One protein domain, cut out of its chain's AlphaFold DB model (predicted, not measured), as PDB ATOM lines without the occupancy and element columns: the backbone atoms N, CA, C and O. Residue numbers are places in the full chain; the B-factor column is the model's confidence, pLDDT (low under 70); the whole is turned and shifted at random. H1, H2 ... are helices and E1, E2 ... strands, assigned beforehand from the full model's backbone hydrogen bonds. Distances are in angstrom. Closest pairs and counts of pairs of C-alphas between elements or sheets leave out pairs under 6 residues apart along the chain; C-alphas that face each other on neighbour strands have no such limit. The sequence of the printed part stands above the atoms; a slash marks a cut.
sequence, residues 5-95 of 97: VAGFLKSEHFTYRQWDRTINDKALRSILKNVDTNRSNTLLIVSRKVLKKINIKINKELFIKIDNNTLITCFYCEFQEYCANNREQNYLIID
ATOM      1  N   VAL A   5     121.511 143.911 155.807       92.38
ATOM      2  CA  VAL A   5     120.269 143.158 155.988       92.38
ATOM      3  C   VAL A   5     119.941 142.376 154.715       92.38
ATOM      4  O   VAL A   5     119.904 142.945 153.635       92.38
ATOM      5  N   ALA A   6     119.732 141.060 154.837       90.38
ATOM      6  CA  ALA A   6     119.386 140.177 153.711       90.38
ATOM      7  C   ALA A   6     120.309 140.309 152.473       90.38
ATOM      8  O   ALA A   6     119.842 140.240 151.347       90.38
ATOM      9  N   GLY A   7     121.614 140.524 152.681       89.94
ATOM     10  CA  GLY A   7     122.580 140.707 151.587       89.94
ATOM     11  C   GLY A   7     122.696 142.139 151.051       89.94
ATOM     12  O   GLY A   7     123.582 142.401 150.247       89.94
ATOM     13  N   PHE A   8     121.876 143.077 151.534       92.94
ATOM     14  CA  PHE A   8     121.934 144.489 151.154       92.94
ATOM     15  C   PHE A   8     122.694 145.326 152.184       92.94
ATOM     16  O   PHE A   8     122.481 145.168 153.390       92.94
ATOM     17  N   LEU A   9     123.538 146.246 151.711       94.00
ATOM     18  CA  LEU A   9     124.148 147.303 152.520       94.00
ATOM     19  C   LEU A   9     123.090 148.366 152.851       94.00
ATOM     20  O   LEU A   9     122.258 148.702 152.019       94.00
ATOM     21  N   LYS A  10     123.115 148.928 154.054       95.19
ATOM     22  CA  LYS A  10     122.274 150.053 154.469       95.19
ATOM     23  C   LYS A  10     123.100 151.329 154.421       95.19
ATOM     24  O   LYS A  10     124.093 151.431 155.143       95.19
ATOM     25  N   SER A  11     122.669 152.306 153.626       95.69
ATOM     26  CA  SER A  11     123.221 153.657 153.729       95.69
ATOM     27  C   SER A  11     122.882 154.267 155.097       95.69
ATOM     28  O   SER A  11     121.949 153.832 155.788       95.69
ATOM     29  N   GLU A  12     123.617 155.299 155.507       95.00
ATOM     30  CA  GLU A  12     123.286 156.052 156.723       95.00
ATOM     31  C   GLU A  12     121.900 156.690 156.615       95.00
ATOM     32  O   GLU A  12     121.080 156.572 157.529       95.00
ATOM     33  N   HIS A  13     121.598 157.275 155.450       95.94
ATOM     34  CA  HIS A  13     120.292 157.861 155.175       95.94
ATOM     35  C   HIS A  13     119.172 156.823 155.313       95.94
ATOM     36  O   HIS A  13     118.167 157.078 155.977       95.94
ATOM     37  N   PHE A  14     119.352 155.627 154.748       96.56
ATOM     38  CA  PHE A  14     118.392 154.542 154.892       96.56
ATOM     39  C   PHE A  14     118.230 154.127 156.348       96.56
ATOM     40  O   PHE A  14     117.106 153.935 156.792       96.56
ATOM     41  N   THR A  15     119.324 154.015 157.098       95.31
ATOM     42  CA  THR A  15     119.294 153.617 158.511       95.31
ATOM     43  C   THR A  15     118.480 154.604 159.349       95.31
ATOM     44  O   THR A  15     117.634 154.188 160.144       95.31
ATOM     45  N   TYR A  16     118.666 155.906 159.118       95.06
ATOM     46  CA  TYR A  16     117.878 156.953 159.762       95.06
ATOM     47  C   TYR A  16     116.392 156.858 159.392       95.06
ATOM     48  O   TYR A  16     115.527 156.834 160.269       95.06
ATOM     49  N   ARG A  17     116.076 156.737 158.095       96.06
ATOM     50  CA  ARG A  17     114.688 156.602 157.631       96.06
ATOM     51  C   ARG A  17     114.045 155.334 158.183       96.06
ATOM     52  O   ARG A  17     112.956 155.399 158.732       96.06
ATOM     53  N   GLN A  18     114.722 154.197 158.116       94.81
ATOM     54  CA  GLN A  18     114.256 152.928 158.664       94.81
ATOM     55  C   GLN A  18     113.803 153.076 160.126       94.81
ATOM     56  O   GLN A  18     112.719 152.600 160.473       94.81
ATOM     57  N   TRP A  19     114.621 153.730 160.958       92.94
ATOM     58  CA  TRP A  19     114.309 153.985 162.363       92.94
ATOM     59  C   TRP A  19     113.061 154.861 162.523       92.94
ATOM     60  O   TRP A  19     112.127 154.460 163.213       92.94
ATOM     61  N   ASP A  20     113.000 155.985 161.807       93.62
ATOM     62  CA  ASP A  20     111.869 156.924 161.840       93.62
ATOM     63  C   ASP A  20     110.543 156.276 161.390       93.62
ATOM     64  O   ASP A  20     109.482 156.526 161.952       93.62
ATOM     65  N   ARG A  21     110.595 155.355 160.418       93.00
ATOM     66  CA  ARG A  21     109.419 154.592 159.957       93.00
ATOM     67  C   ARG A  21     109.089 153.387 160.841       93.00
ATOM     68  O   ARG A  21     108.153 152.651 160.518       93.00
ATOM     69  N   THR A  22     109.828 153.160 161.927       92.12
ATOM     70  CA  THR A  22     109.674 152.024 162.859       92.12
ATOM     71  C   THR A  22     109.777 150.644 162.195       92.12
ATOM     72  O   THR A  22     109.171 149.664 162.630       92.12
ATOM     73  N   ILE A  23     110.577 150.536 161.129       92.25
ATOM     74  CA  ILE A  23     110.767 149.285 160.391       92.25
ATOM     75  C   ILE A  23     111.955 148.529 160.991       92.25
ATOM     76  O   ILE A  23     113.111 148.922 160.843       92.25
ATOM     77  N   ASN A  24     111.699 147.405 161.651       91.75
ATOM     78  CA  ASN A  24     112.777 146.593 162.215       91.75
ATOM     79  C   ASN A  24     113.474 145.709 161.157       91.75
ATOM     80  O   ASN A  24     112.930 145.399 160.096       91.75
ATOM     81  N   ASP A  25     114.689 145.251 161.473       92.88
ATOM     82  CA  ASP A  25     115.478 144.399 160.570       92.88
ATOM     83  C   ASP A  25     114.792 143.052 160.270       92.88
ATOM     84  O   ASP A  25     115.029 142.470 159.213       92.88
ATOM     85  N   LYS A  26     113.925 142.540 161.159       92.75
ATOM     86  CA  LYS A  26     113.163 141.300 160.919       92.75
ATOM     87  C   LYS A  26     112.140 141.494 159.796       92.75
ATOM     88  O   LYS A  26     112.065 140.657 158.903       92.75
ATOM     89  N   ALA A  27     111.411 142.609 159.809       92.81
ATOM     90  CA  ALA A  27     110.481 143.002 158.755       92.81
ATOM     91  C   ALA A  27     111.213 143.185 157.418       92.81
ATOM     92  O   ALA A  27     110.794 142.614 156.413       92.81
ATOM     93  N   LEU A  28     112.350 143.895 157.417       93.75
ATOM     94  CA  LEU A  28     113.175 144.054 156.214       93.75
ATOM     95  C   LEU A  28     113.668 142.718 155.664       93.75
ATOM     96  O   LEU A  28     113.591 142.506 154.460       93.75
ATOM     97  N   ARG A  29     114.126 141.794 156.516       93.81
ATOM     98  CA  ARG A  29     114.530 140.453 156.068       93.81
ATOM     99  C   ARG A  29     113.388 139.711 155.388       93.81
ATOM    100  O   ARG A  29     113.630 139.093 154.362       93.81
ATOM    101  N   SER A  30     112.170 139.781 155.925       93.25
ATOM    102  CA  SER A  30     111.003 139.147 155.299       93.25
ATOM    103  C   SER A  30     110.669 139.758 153.938       93.25
ATOM    104  O   SER A  30     110.360 139.021 153.010       93.25
ATOM    105  N   ILE A  31     110.764 141.085 153.808       93.12
ATOM    106  CA  ILE A  31     110.510 141.801 152.548       93.12
ATOM    107  C   ILE A  31     111.583 141.469 151.503       93.12
ATOM    108  O   ILE A  31     111.264 141.196 150.351       93.12
ATOM    109  N   LEU A  32     112.855 141.493 151.902       92.69
ATOM    110  CA  LEU A  32     114.002 141.400 150.995       92.69
ATOM    111  C   LEU A  32     114.409 139.957 150.664       92.69
ATOM    112  O   LEU A  32     115.233 139.760 149.781       92.69
ATOM    113  N   LYS A  33     113.846 138.945 151.341       88.69
ATOM    114  CA  LYS A  33     114.248 137.530 151.208       88.69
ATOM    115  C   LYS A  33     114.263 137.023 149.760       88.69
ATOM    116  O   LYS A  33     115.121 136.217 149.424       88.69
ATOM    117  N   ASN A  34     113.312 137.481 148.943       84.00
ATOM    118  CA  ASN A  34     113.138 137.055 147.550       84.00
ATOM    119  C   ASN A  34     113.489 138.169 146.549       84.00
ATOM    120  O   ASN A  34     113.042 138.133 145.405       84.00
ATOM    121  N   VAL A  35     114.211 139.202 146.991       87.69
ATOM    122  CA  VAL A  35     114.677 140.276 146.114       87.69
ATOM    123  C   VAL A  35     116.090 139.932 145.669       87.69
ATOM    124  O   VAL A  35     116.987 139.836 146.503       87.69
ATOM    125  N   ASP A  36     116.284 139.764 144.362       81.44
ATOM    126  CA  ASP A  36     117.605 139.461 143.810       81.44
ATOM    127  C   ASP A  36     118.615 140.567 144.121       81.44
ATOM    128  O   ASP A  36     118.337 141.763 143.963       81.44
ATOM    129  N   THR A  37     119.817 140.149 144.506       69.00
ATOM    130  CA  THR A  37     120.995 141.009 144.541       69.00
ATOM    131  C   THR A  37     121.479 141.254 143.102       69.00
ATOM    132  O   THR A  37     121.329 140.398 142.236       69.00
ATOM    133  N   ASN A  38     122.050 142.431 142.837       65.50
ATOM    134  CA  ASN A  38     122.510 142.984 141.546       65.50
ATOM    135  C   ASN A  38     121.495 143.845 140.782       65.50
ATOM    136  O   ASN A  38     121.646 144.082 139.585       65.50
ATOM    137  N   ARG A  39     120.491 144.387 141.476       66.81
ATOM    138  CA  ARG A  39     119.614 145.411 140.900       66.81
ATOM    139  C   ARG A  39     120.221 146.805 141.064       66.81
ATOM    140  O   ARG A  39     120.278 147.339 142.172       66.81
ATOM    141  N   SER A  40     120.644 147.402 139.953       77.00
ATOM    142  CA  SER A  40     120.963 148.829 139.875       77.00
ATOM    143  C   SER A  40     119.671 149.649 139.805       77.00
ATOM    144  O   SER A  40     118.731 149.287 139.093       77.00
ATOM    145  N   ASN A  41     119.618 150.756 140.546       86.25
ATOM    146  CA  ASN A  41     118.575 151.779 140.465       86.25
ATOM    147  C   ASN A  41     117.107 151.271 140.467       86.25
ATOM    148  O   ASN A  41     116.283 151.715 139.667       86.25
ATOM    149  N   THR A  42     116.736 150.373 141.384       90.12
ATOM    150  CA  THR A  42     115.382 149.787 141.475       90.12
ATOM    151  C   THR A  42     114.585 150.349 142.651       90.12
ATOM    152  O   THR A  42     115.119 150.581 143.734       90.12
ATOM    153  N   LEU A  43     113.285 150.558 142.457       92.06
ATOM    154  CA  LEU A  43     112.349 150.909 143.521       92.06
ATOM    155  C   LEU A  43     111.509 149.692 143.916       92.06
ATOM    156  O   LEU A  43     110.750 149.164 143.108       92.06
ATOM    157  N   LEU A  44     111.608 149.244 145.161       93.75
ATOM    158  CA  LEU A  44     110.692 148.240 145.688       93.75
ATOM    159  C   LEU A  44     109.438 148.910 146.228       93.75
ATOM    160  O   LEU A  44     109.531 149.902 146.952       93.75
ATOM    161  N   ILE A  45     108.285 148.324 145.930       94.19
ATOM    162  CA  ILE A  45     106.980 148.796 146.382       94.19
ATOM    163  C   ILE A  45     106.319 147.662 147.151       94.19
ATOM    164  O   ILE A  45     105.811 146.701 146.578       94.19
ATOM    165  N   VAL A  46     106.355 147.755 148.472       95.06
ATOM    166  CA  VAL A  46     105.793 146.755 149.375       95.06
ATOM    167  C   VAL A  46     104.329 147.082 149.617       95.06
ATOM    168  O   VAL A  46     103.988 148.124 150.184       95.06
ATOM    169  N   SER A  47     103.455 146.176 149.191       94.75
ATOM    170  CA  SER A  47     102.013 146.375 149.296       94.75
ATOM    171  C   SER A  47     101.542 146.469 150.751       94.75
ATOM    172  O   SER A  47     102.064 145.807 151.654       94.75
ATOM    173  N   ARG A  48     100.437 147.191 150.966       94.44
ATOM    174  CA  ARG A  48      99.717 147.231 152.252       94.44
ATOM    175  C   ARG A  48      99.393 145.837 152.805       94.44
ATOM    176  O   ARG A  48      99.403 145.633 154.017       94.44
ATOM    177  N   LYS A  49      99.106 144.865 151.929       93.31
ATOM    178  CA  LYS A  49      98.808 143.475 152.316       93.31
ATOM    179  C   LYS A  49     100.021 142.808 152.964       93.31
ATOM    180  O   LYS A  49      99.886 142.193 154.020       93.31
ATOM    181  N   VAL A  50     101.199 142.969 152.365       94.25
ATOM    182  CA  VAL A  50     102.465 142.451 152.904       94.25
ATOM    183  C   VAL A  50     102.822 143.143 154.217       94.25
ATOM    184  O   VAL A  50     103.146 142.462 155.187       94.25
ATOM    185  N   LEU A  51     102.672 144.469 154.291       94.00
ATOM    186  CA  LEU A  51     102.920 145.230 155.521       94.00
ATOM    187  C   LEU A  51     102.046 144.749 156.690       94.00
ATOM    188  O   LEU A  51     102.556 144.512 157.785       94.00
ATOM    189  N   LYS A  52     100.755 144.490 156.448       93.19
ATOM    190  CA  LYS A  52      99.855 143.919 157.464       93.19
ATOM    191  C   LYS A  52     100.304 142.530 157.931       93.19
ATOM    192  O   LYS A  52     100.277 142.273 159.132       93.19
ATOM    193  N   LYS A  53     100.762 141.658 157.020       92.50
ATOM    194  CA  LYS A  53     101.280 140.316 157.367       92.50
ATOM    195  C   LYS A  53     102.503 140.366 158.289       92.50
ATOM    196  O   LYS A  53     102.680 139.466 159.101       92.50
ATOM    197  N   ILE A  54     103.321 141.415 158.194       91.44
ATOM    198  CA  ILE A  54     104.494 141.631 159.064       91.44
ATOM    199  C   ILE A  54     104.213 142.578 160.238       91.44
ATOM    200  O   ILE A  54     105.149 143.087 160.852       91.44
ATOM    201  N   ASN A  55     102.935 142.783 160.573       90.56
ATOM    202  CA  ASN A  55     102.468 143.594 161.698       90.56
ATOM    203  C   ASN A  55     102.795 145.103 161.603       90.56
ATOM    204  O   ASN A  55     102.893 145.785 162.620       90.56
ATOM    205  N   ILE A  56     102.923 145.647 160.389       90.75
ATOM    206  CA  ILE A  56     103.005 147.093 160.139       90.75
ATOM    207  C   ILE A  56     101.607 147.594 159.750       90.75
ATOM    208  O   ILE A  56     101.100 147.312 158.662       90.75
ATOM    209  N   LYS A  57     100.955 148.329 160.660       88.69
ATOM    210  CA  LYS A  57      99.564 148.803 160.521       88.69
ATOM    211  C   LYS A  57      99.497 150.218 159.936       88.69
ATOM    212  O   LYS A  57      99.037 151.145 160.591       88.69
ATOM    213  N   ILE A  58      99.963 150.379 158.702       89.69
ATOM    214  CA  ILE A  58      99.933 151.655 157.973       89.69
ATOM    215  C   ILE A  58      99.091 151.486 156.707       89.69
ATOM    216  O   ILE A  58      99.191 150.473 156.015       89.69
ATOM    217  N   ASN A  59      98.238 152.466 156.400       90.62
ATOM    218  CA  ASN A  59      97.379 152.442 155.211       90.62
ATOM    219  C   ASN A  59      98.062 153.049 153.972       90.62
ATOM    220  O   ASN A  59      97.441 153.781 153.214       90.62
ATOM    221  N   LYS A  60      99.347 152.756 153.774       94.38
ATOM    222  CA  LYS A  60     100.160 153.212 152.638       94.38
ATOM    223  C   LYS A  60     101.104 152.094 152.214       94.38
ATOM    224  O   LYS A  60     101.378 151.193 153.009       94.38
ATOM    225  N   GLU A  61     101.585 152.127 150.981       95.00
ATOM    226  CA  GLU A  61     102.660 151.249 150.531       95.00
ATOM    227  C   GLU A  61     104.005 151.723 151.095       95.00
ATOM    228  O   GLU A  61     104.213 152.913 151.343       95.00
ATOM    229  N   LEU A  62     104.927 150.785 151.318       95.88
ATOM    230  CA  LEU A  62     106.300 151.104 151.701       95.88
ATOM    231  C   LEU A  62     107.179 151.047 150.460       95.88
ATOM    232  O   LEU A  62     107.293 150.014 149.809       95.88
ATOM    233  N   PHE A  63     107.845 152.152 150.191       95.06
ATOM    234  CA  PHE A  63     108.796 152.295 149.111       95.06
ATOM    235  C   PHE A  63     110.204 152.133 149.659       95.06
ATOM    236  O   PHE A  63     110.536 152.712 150.696       95.06
ATOM    237  N   ILE A  64     111.035 151.353 148.974       95.00
ATOM    238  CA  ILE A  64     112.451 151.171 149.307       95.00
ATOM    239  C   ILE A  64     113.267 151.392 148.041       95.00
ATOM    240  O   ILE A  64     113.108 150.663 147.063       95.00
ATOM    241  N   LYS A  65     114.154 152.387 148.057       93.88
ATOM    242  CA  LYS A  65     115.076 152.620 146.947       93.88
ATOM    243  C   LYS A  65     116.321 151.764 147.124       93.88
ATOM    244  O   LYS A  65     116.967 151.839 148.170       93.88
ATOM    245  N   ILE A  66     116.655 151.001 146.092       93.06
ATOM    246  CA  ILE A  66     117.853 150.170 146.022       93.06
ATOM    247  C   ILE A  66     118.717 150.649 144.866       93.06
ATOM    248  O   ILE A  66     118.221 150.861 143.758       93.06
ATOM    249  N   ASP A  67     120.009 150.787 145.125       91.69
ATOM    250  CA  ASP A  67     121.006 150.988 144.088       91.69
ATOM    251  C   ASP A  67     122.268 150.187 144.411       91.69
ATOM    252  O   ASP A  67     122.785 150.274 145.523       91.69
ATOM    253  N   ASN A  68     122.726 149.354 143.472       90.62
ATOM    254  CA  ASN A  68     123.921 148.512 143.608       90.62
ATOM    255  C   ASN A  68     124.000 147.759 144.952       90.62
ATOM    256  O   ASN A  68     124.957 147.900 145.710       90.62
ATOM    257  N   ASN A  69     122.957 146.986 145.279       91.12
ATOM    258  CA  ASN A  69     122.813 146.256 146.554       91.12
ATOM    259  C   ASN A  69     122.852 147.130 147.817       91.12
ATOM    260  O   ASN A  69     122.964 146.607 148.927       91.12
ATOM    261  N   THR A  70     122.700 148.443 147.675       93.50
ATOM    262  CA  THR A  70     122.608 149.383 148.786       93.50
ATOM    263  C   THR A  70     121.179 149.889 148.912       93.50
ATOM    264  O   THR A  70     120.588 150.398 147.962       93.50
ATOM    265  N   LEU A  71     120.606 149.757 150.103       95.00
ATOM    266  CA  LEU A  71     119.356 150.399 150.482       95.00
ATOM    267  C   LEU A  71     119.646 151.887 150.704       95.00
ATOM    268  O   LEU A  71     120.433 152.245 151.583       95.00
ATOM    269  N   ILE A  72     119.029 152.742 149.891       95.44
ATOM    270  CA  ILE A  72     119.309 154.183 149.838       95.44
ATOM    271  C   ILE A  72     118.352 154.965 150.732       95.44
ATOM    272  O   ILE A  72     118.785 155.786 151.536       95.44
ATOM    273  N   THR A  73     117.049 154.713 150.606       96.00
ATOM    274  CA  THR A  73     116.008 155.361 151.412       96.00
ATOM    275  C   THR A  73     114.755 154.494 151.491       96.00
ATOM    276  O   THR A  73     114.580 153.569 150.693       96.00
ATOM    277  N   CYS A  74     113.874 154.794 152.443       96.06
ATOM    278  CA  CYS A  74     112.534 154.231 152.496       96.06
ATOM    279  C   CYS A  74     111.497 155.263 152.946       96.06
ATOM    280  O   CYS A  74     111.801 156.192 153.701       96.06
ATOM    281  N   PHE A  75     110.259 155.124 152.480       95.25
ATOM    282  CA  PHE A  75     109.162 156.027 152.831       95.25
ATOM    283  C   PHE A  75     107.797 155.386 152.575       95.25
ATOM    284  O   PHE A  75     107.677 154.467 151.769       95.25
ATOM    285  N   TYR A  76     106.770 155.877 153.265       95.00
ATOM    286  CA  TYR A  76     105.386 155.487 153.012       95.00
ATOM    287  C   TYR A  76     104.743 156.456 152.021       95.00
ATOM    288  O   TYR A  76     104.846 157.668 152.200       95.00
ATOM    289  N   CYS A  77     104.066 155.935 151.006       92.44
ATOM    290  CA  CYS A  77     103.358 156.728 150.002       92.44
ATOM    291  C   CYS A  77     102.189 155.910 149.447       92.44
ATOM    292  O   CYS A  77     102.181 154.685 149.573       92.44
ATOM    293  N   GLU A  78     101.189 156.573 148.878       91.19
ATOM    294  CA  GLU A  78     100.154 155.886 148.116       91.19
ATOM    295  C   GLU A  78     100.651 155.640 146.690       91.19
ATOM    296  O   GLU A  78     101.160 156.543 146.028       91.19
ATOM    297  N   PHE A  79     100.503 154.411 146.192       84.94
ATOM    298  CA  PHE A  79     101.013 154.053 144.862       84.94
ATOM    299  C   PHE A  79     100.487 154.961 143.736       84.94
ATOM    300  O   PHE A  79     101.243 155.327 142.839       84.94
ATOM    301  N   GLN A  80      99.221 155.384 143.814       82.38
ATOM    302  CA  GLN A  80      98.615 156.287 142.830       82.38
ATOM    303  C   GLN A  80      99.276 157.673 142.827       82.38
ATOM    304  O   GLN A  80      99.627 158.176 141.760       82.38
ATOM    305  N   GLU A  81      99.504 158.257 144.009       80.94
ATOM    306  CA  GLU A  81     100.218 159.533 144.159       80.94
ATOM    307  C   GLU A  81     101.643 159.439 143.602       80.94
ATOM    308  O   GLU A  81     102.135 160.365 142.954       80.94
ATOM    309  N   TYR A  82     102.311 158.303 143.826       81.75
ATOM    310  CA  TYR A  82     103.664 158.086 143.332       81.75
ATOM    311  C   TYR A  82     103.724 158.038 141.800       81.75
ATOM    312  O   TYR A  82     104.535 158.746 141.197       81.75
ATOM    313  N   CYS A  83     102.857 157.235 141.173       78.62
ATOM    314  CA  CYS A  83     102.796 157.075 139.718       78.62
ATOM    315  C   CYS A  83     102.412 158.368 138.991       78.62
ATOM    316  O   CYS A  83     102.926 158.626 137.905       78.62
ATOM    317  N   ALA A  84     101.547 159.197 139.583       77.50
ATOM    318  CA  ALA A  84     101.173 160.486 139.003       77.50
ATOM    319  C   ALA A  84     102.379 161.429 138.843       77.50
ATOM    320  O   ALA A  84     102.455 162.178 137.870       77.50
ATOM    321  N   ASN A  85     103.338 161.350 139.770       77.69
ATOM    322  CA  ASN A  85     104.493 162.246 139.834       77.69
ATOM    323  C   ASN A  85     105.776 161.659 139.218       77.69
ATOM    324  O   ASN A  85     106.714 162.405 138.951       77.69
ATOM    325  N   ASN A  86     105.848 160.342 138.992       73.94
ATOM    326  CA  ASN A  86     107.067 159.654 138.555       73.94
ATOM    327  C   ASN A  86     106.749 158.677 137.415       73.94
ATOM    328  O   ASN A  86     106.346 157.541 137.658       73.94
ATOM    329  N   ARG A  87     106.924 159.129 136.165       60.28
ATOM    330  CA  ARG A  87     106.482 158.398 134.962       60.28
ATOM    331  C   ARG A  87     107.414 157.277 134.490       60.28
ATOM    332  O   ARG A  87     106.935 156.367 133.827       60.28
ATOM    333  N   GLU A  88     108.699 157.291 134.850       63.81
ATOM    334  CA  GLU A  88     109.670 156.294 134.372       63.81
ATOM    335  C   GLU A  88     110.632 155.870 135.487       63.81
ATOM    336  O   GLU A  88     111.625 156.537 135.772       63.81
ATOM    337  N   GLN A  89     110.336 154.751 136.150       69.88
ATOM    338  CA  GLN A  89     111.282 154.094 137.050       69.88
ATOM    339  C   GLN A  89     111.147 152.577 136.971       69.88
ATOM    340  O   GLN A  89     110.042 152.043 136.918       69.88
ATOM    341  N   ASN A  90     112.279 151.879 137.059       83.88
ATOM    342  CA  ASN A  90     112.300 150.437 137.272       83.88
ATOM    343  C   ASN A  90     111.803 150.136 138.687       83.88
ATOM    344  O   ASN A  90     112.513 150.386 139.668       83.88
ATOM    345  N   TYR A  91     110.586 149.603 138.797       87.69
ATOM    346  CA  TYR A  91     110.016 149.197 140.073       87.69
ATOM    347  C   TYR A  91     109.695 147.703 140.125       87.69
ATOM    348  O   TYR A  91     109.389 147.066 139.121       87.69
ATOM    349  N   LEU A  92     109.753 147.147 141.334       89.81
ATOM    350  CA  LEU A  92     109.307 145.796 141.651       89.81
ATOM    351  C   LEU A  92     108.239 145.879 142.739       89.81
ATOM    352  O   LEU A  92     108.484 146.418 143.818       89.81
ATOM    353  N   ILE A  93     107.065 145.318 142.467       91.25
ATOM    354  CA  ILE A  93     105.985 145.242 143.450       91.25
ATOM    355  C   ILE A  93     106.137 143.953 144.259       91.25
ATOM    356  O   ILE A  93     106.229 142.863 143.701       91.25
ATOM    357  N   ILE A  94     106.131 144.091 145.583       92.00
ATOM    358  CA  ILE A  94     106.112 142.987 146.541       92.00
ATOM    359  C   ILE A  94     104.694 142.897 147.108       92.00
ATOM    360  O   ILE A  94     104.305 143.610 148.041       92.00
ATOM    361  N   ASP A  95     103.892 142.022 146.510       91.81
ATOM    362  CA  ASP A  95     102.495 141.777 146.872       91.81
ATOM    363  C   ASP A  95     102.296 140.504 147.716       91.81
ATOM    364  O   ASP A  95     101.247 140.329 148.348       91.81
TER     365      ASP A  95
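AT A GLANCE: This is residues 5 to 95 of the 97 residues of an uncharacterized protein of Lacinutrix sp. (strain 5H-3-7-4) (UniProt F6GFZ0). A strongly twisted, curled sheet of five strands forms the body, with helices set round its rim. H1 lies beside E4, next to the short edge strand E1, H2 and H3 are near each other beside the sheet, and H4 is at the end where E3 begins, with residues 83 to 88 sticking out. The 91 printed residues hold four named helices and five named strands, in the order E1 H1 H2 E2 H3 E3 E4 H4 E5; the mixed sheet runs E1 E4 E3 E2 E5. The class is mixed, helices and strands; the whole is compact, with a radius of gyration of the C-alphas of 12.2 A and spans of 30 by 30 by 24 A.

HOW THE PARTS SIT: Start with the hairpin of E3, residues 61 to 67, and E4, residues 70 to 77: they are antiparallel, and N 63 is 2.8 A from O 75. E2, residues 42 to 46, is antiparallel to E3, with N 44 and O 64 2.8 A apart. Look next to the edge strands, both parallel to their neighbours: E5, residues 91 to 94, pairs with E2 through N 94 and O 45, 2.8 A, and E1, residues 8 to 10, with E4 through N 71 and O 9, 2.7 A. H1, residues 12 to 20, is on the sheet but at the sheet's level; its closest C-alphas to E4 are those of Phe 14 and Thr 73, 4.3 A. H2, residues 25 to 32, is on the sheet over none of its strands; its closest C-alphas to E2 are those of Ile 31 and Val 46, 7.5 A. H3, residues 48 to 53, only grazes the sheet, with the C-alphas of Arg 48 and Glu 61 5.3 A apart, its closest pair with E3. H4, residues 79 to 85, also only grazes it; Phe 79 is closest to Glu 61 of E3, C-alphas 6.5 A apart. E4, H4 and E5 form a split strand-helix-strand unit, two strands of one sheet that are not neighbours, with a helix between them along the chain and E3 and E2 between them in the sheet; its crossover is right-handed. Every O i to N i+4 pair is within hydrogen-bond range in H1, H2 and H3; in H4, 2 of 3 are.

IN THESE COORDINATES: Find C-alpha 70 at (122.608, 149.383, 148.786); from there E4 runs 20.6 A to C-alpha 77 at (103.358, 156.728, 150.002). E3 measures 19.4 A, E2 12.8 A and H1 12.5 A. E5 ends at C-alpha 94, (106.112, 142.987, 146.541).

THE WHOLE: The farthest C-alphas, of Lys 26 and Arg 87, are 31.8 A apart. The printed part has no cut and no long link. Look for pLDDT under 70 at residues 37 to 39 and 87 to 89.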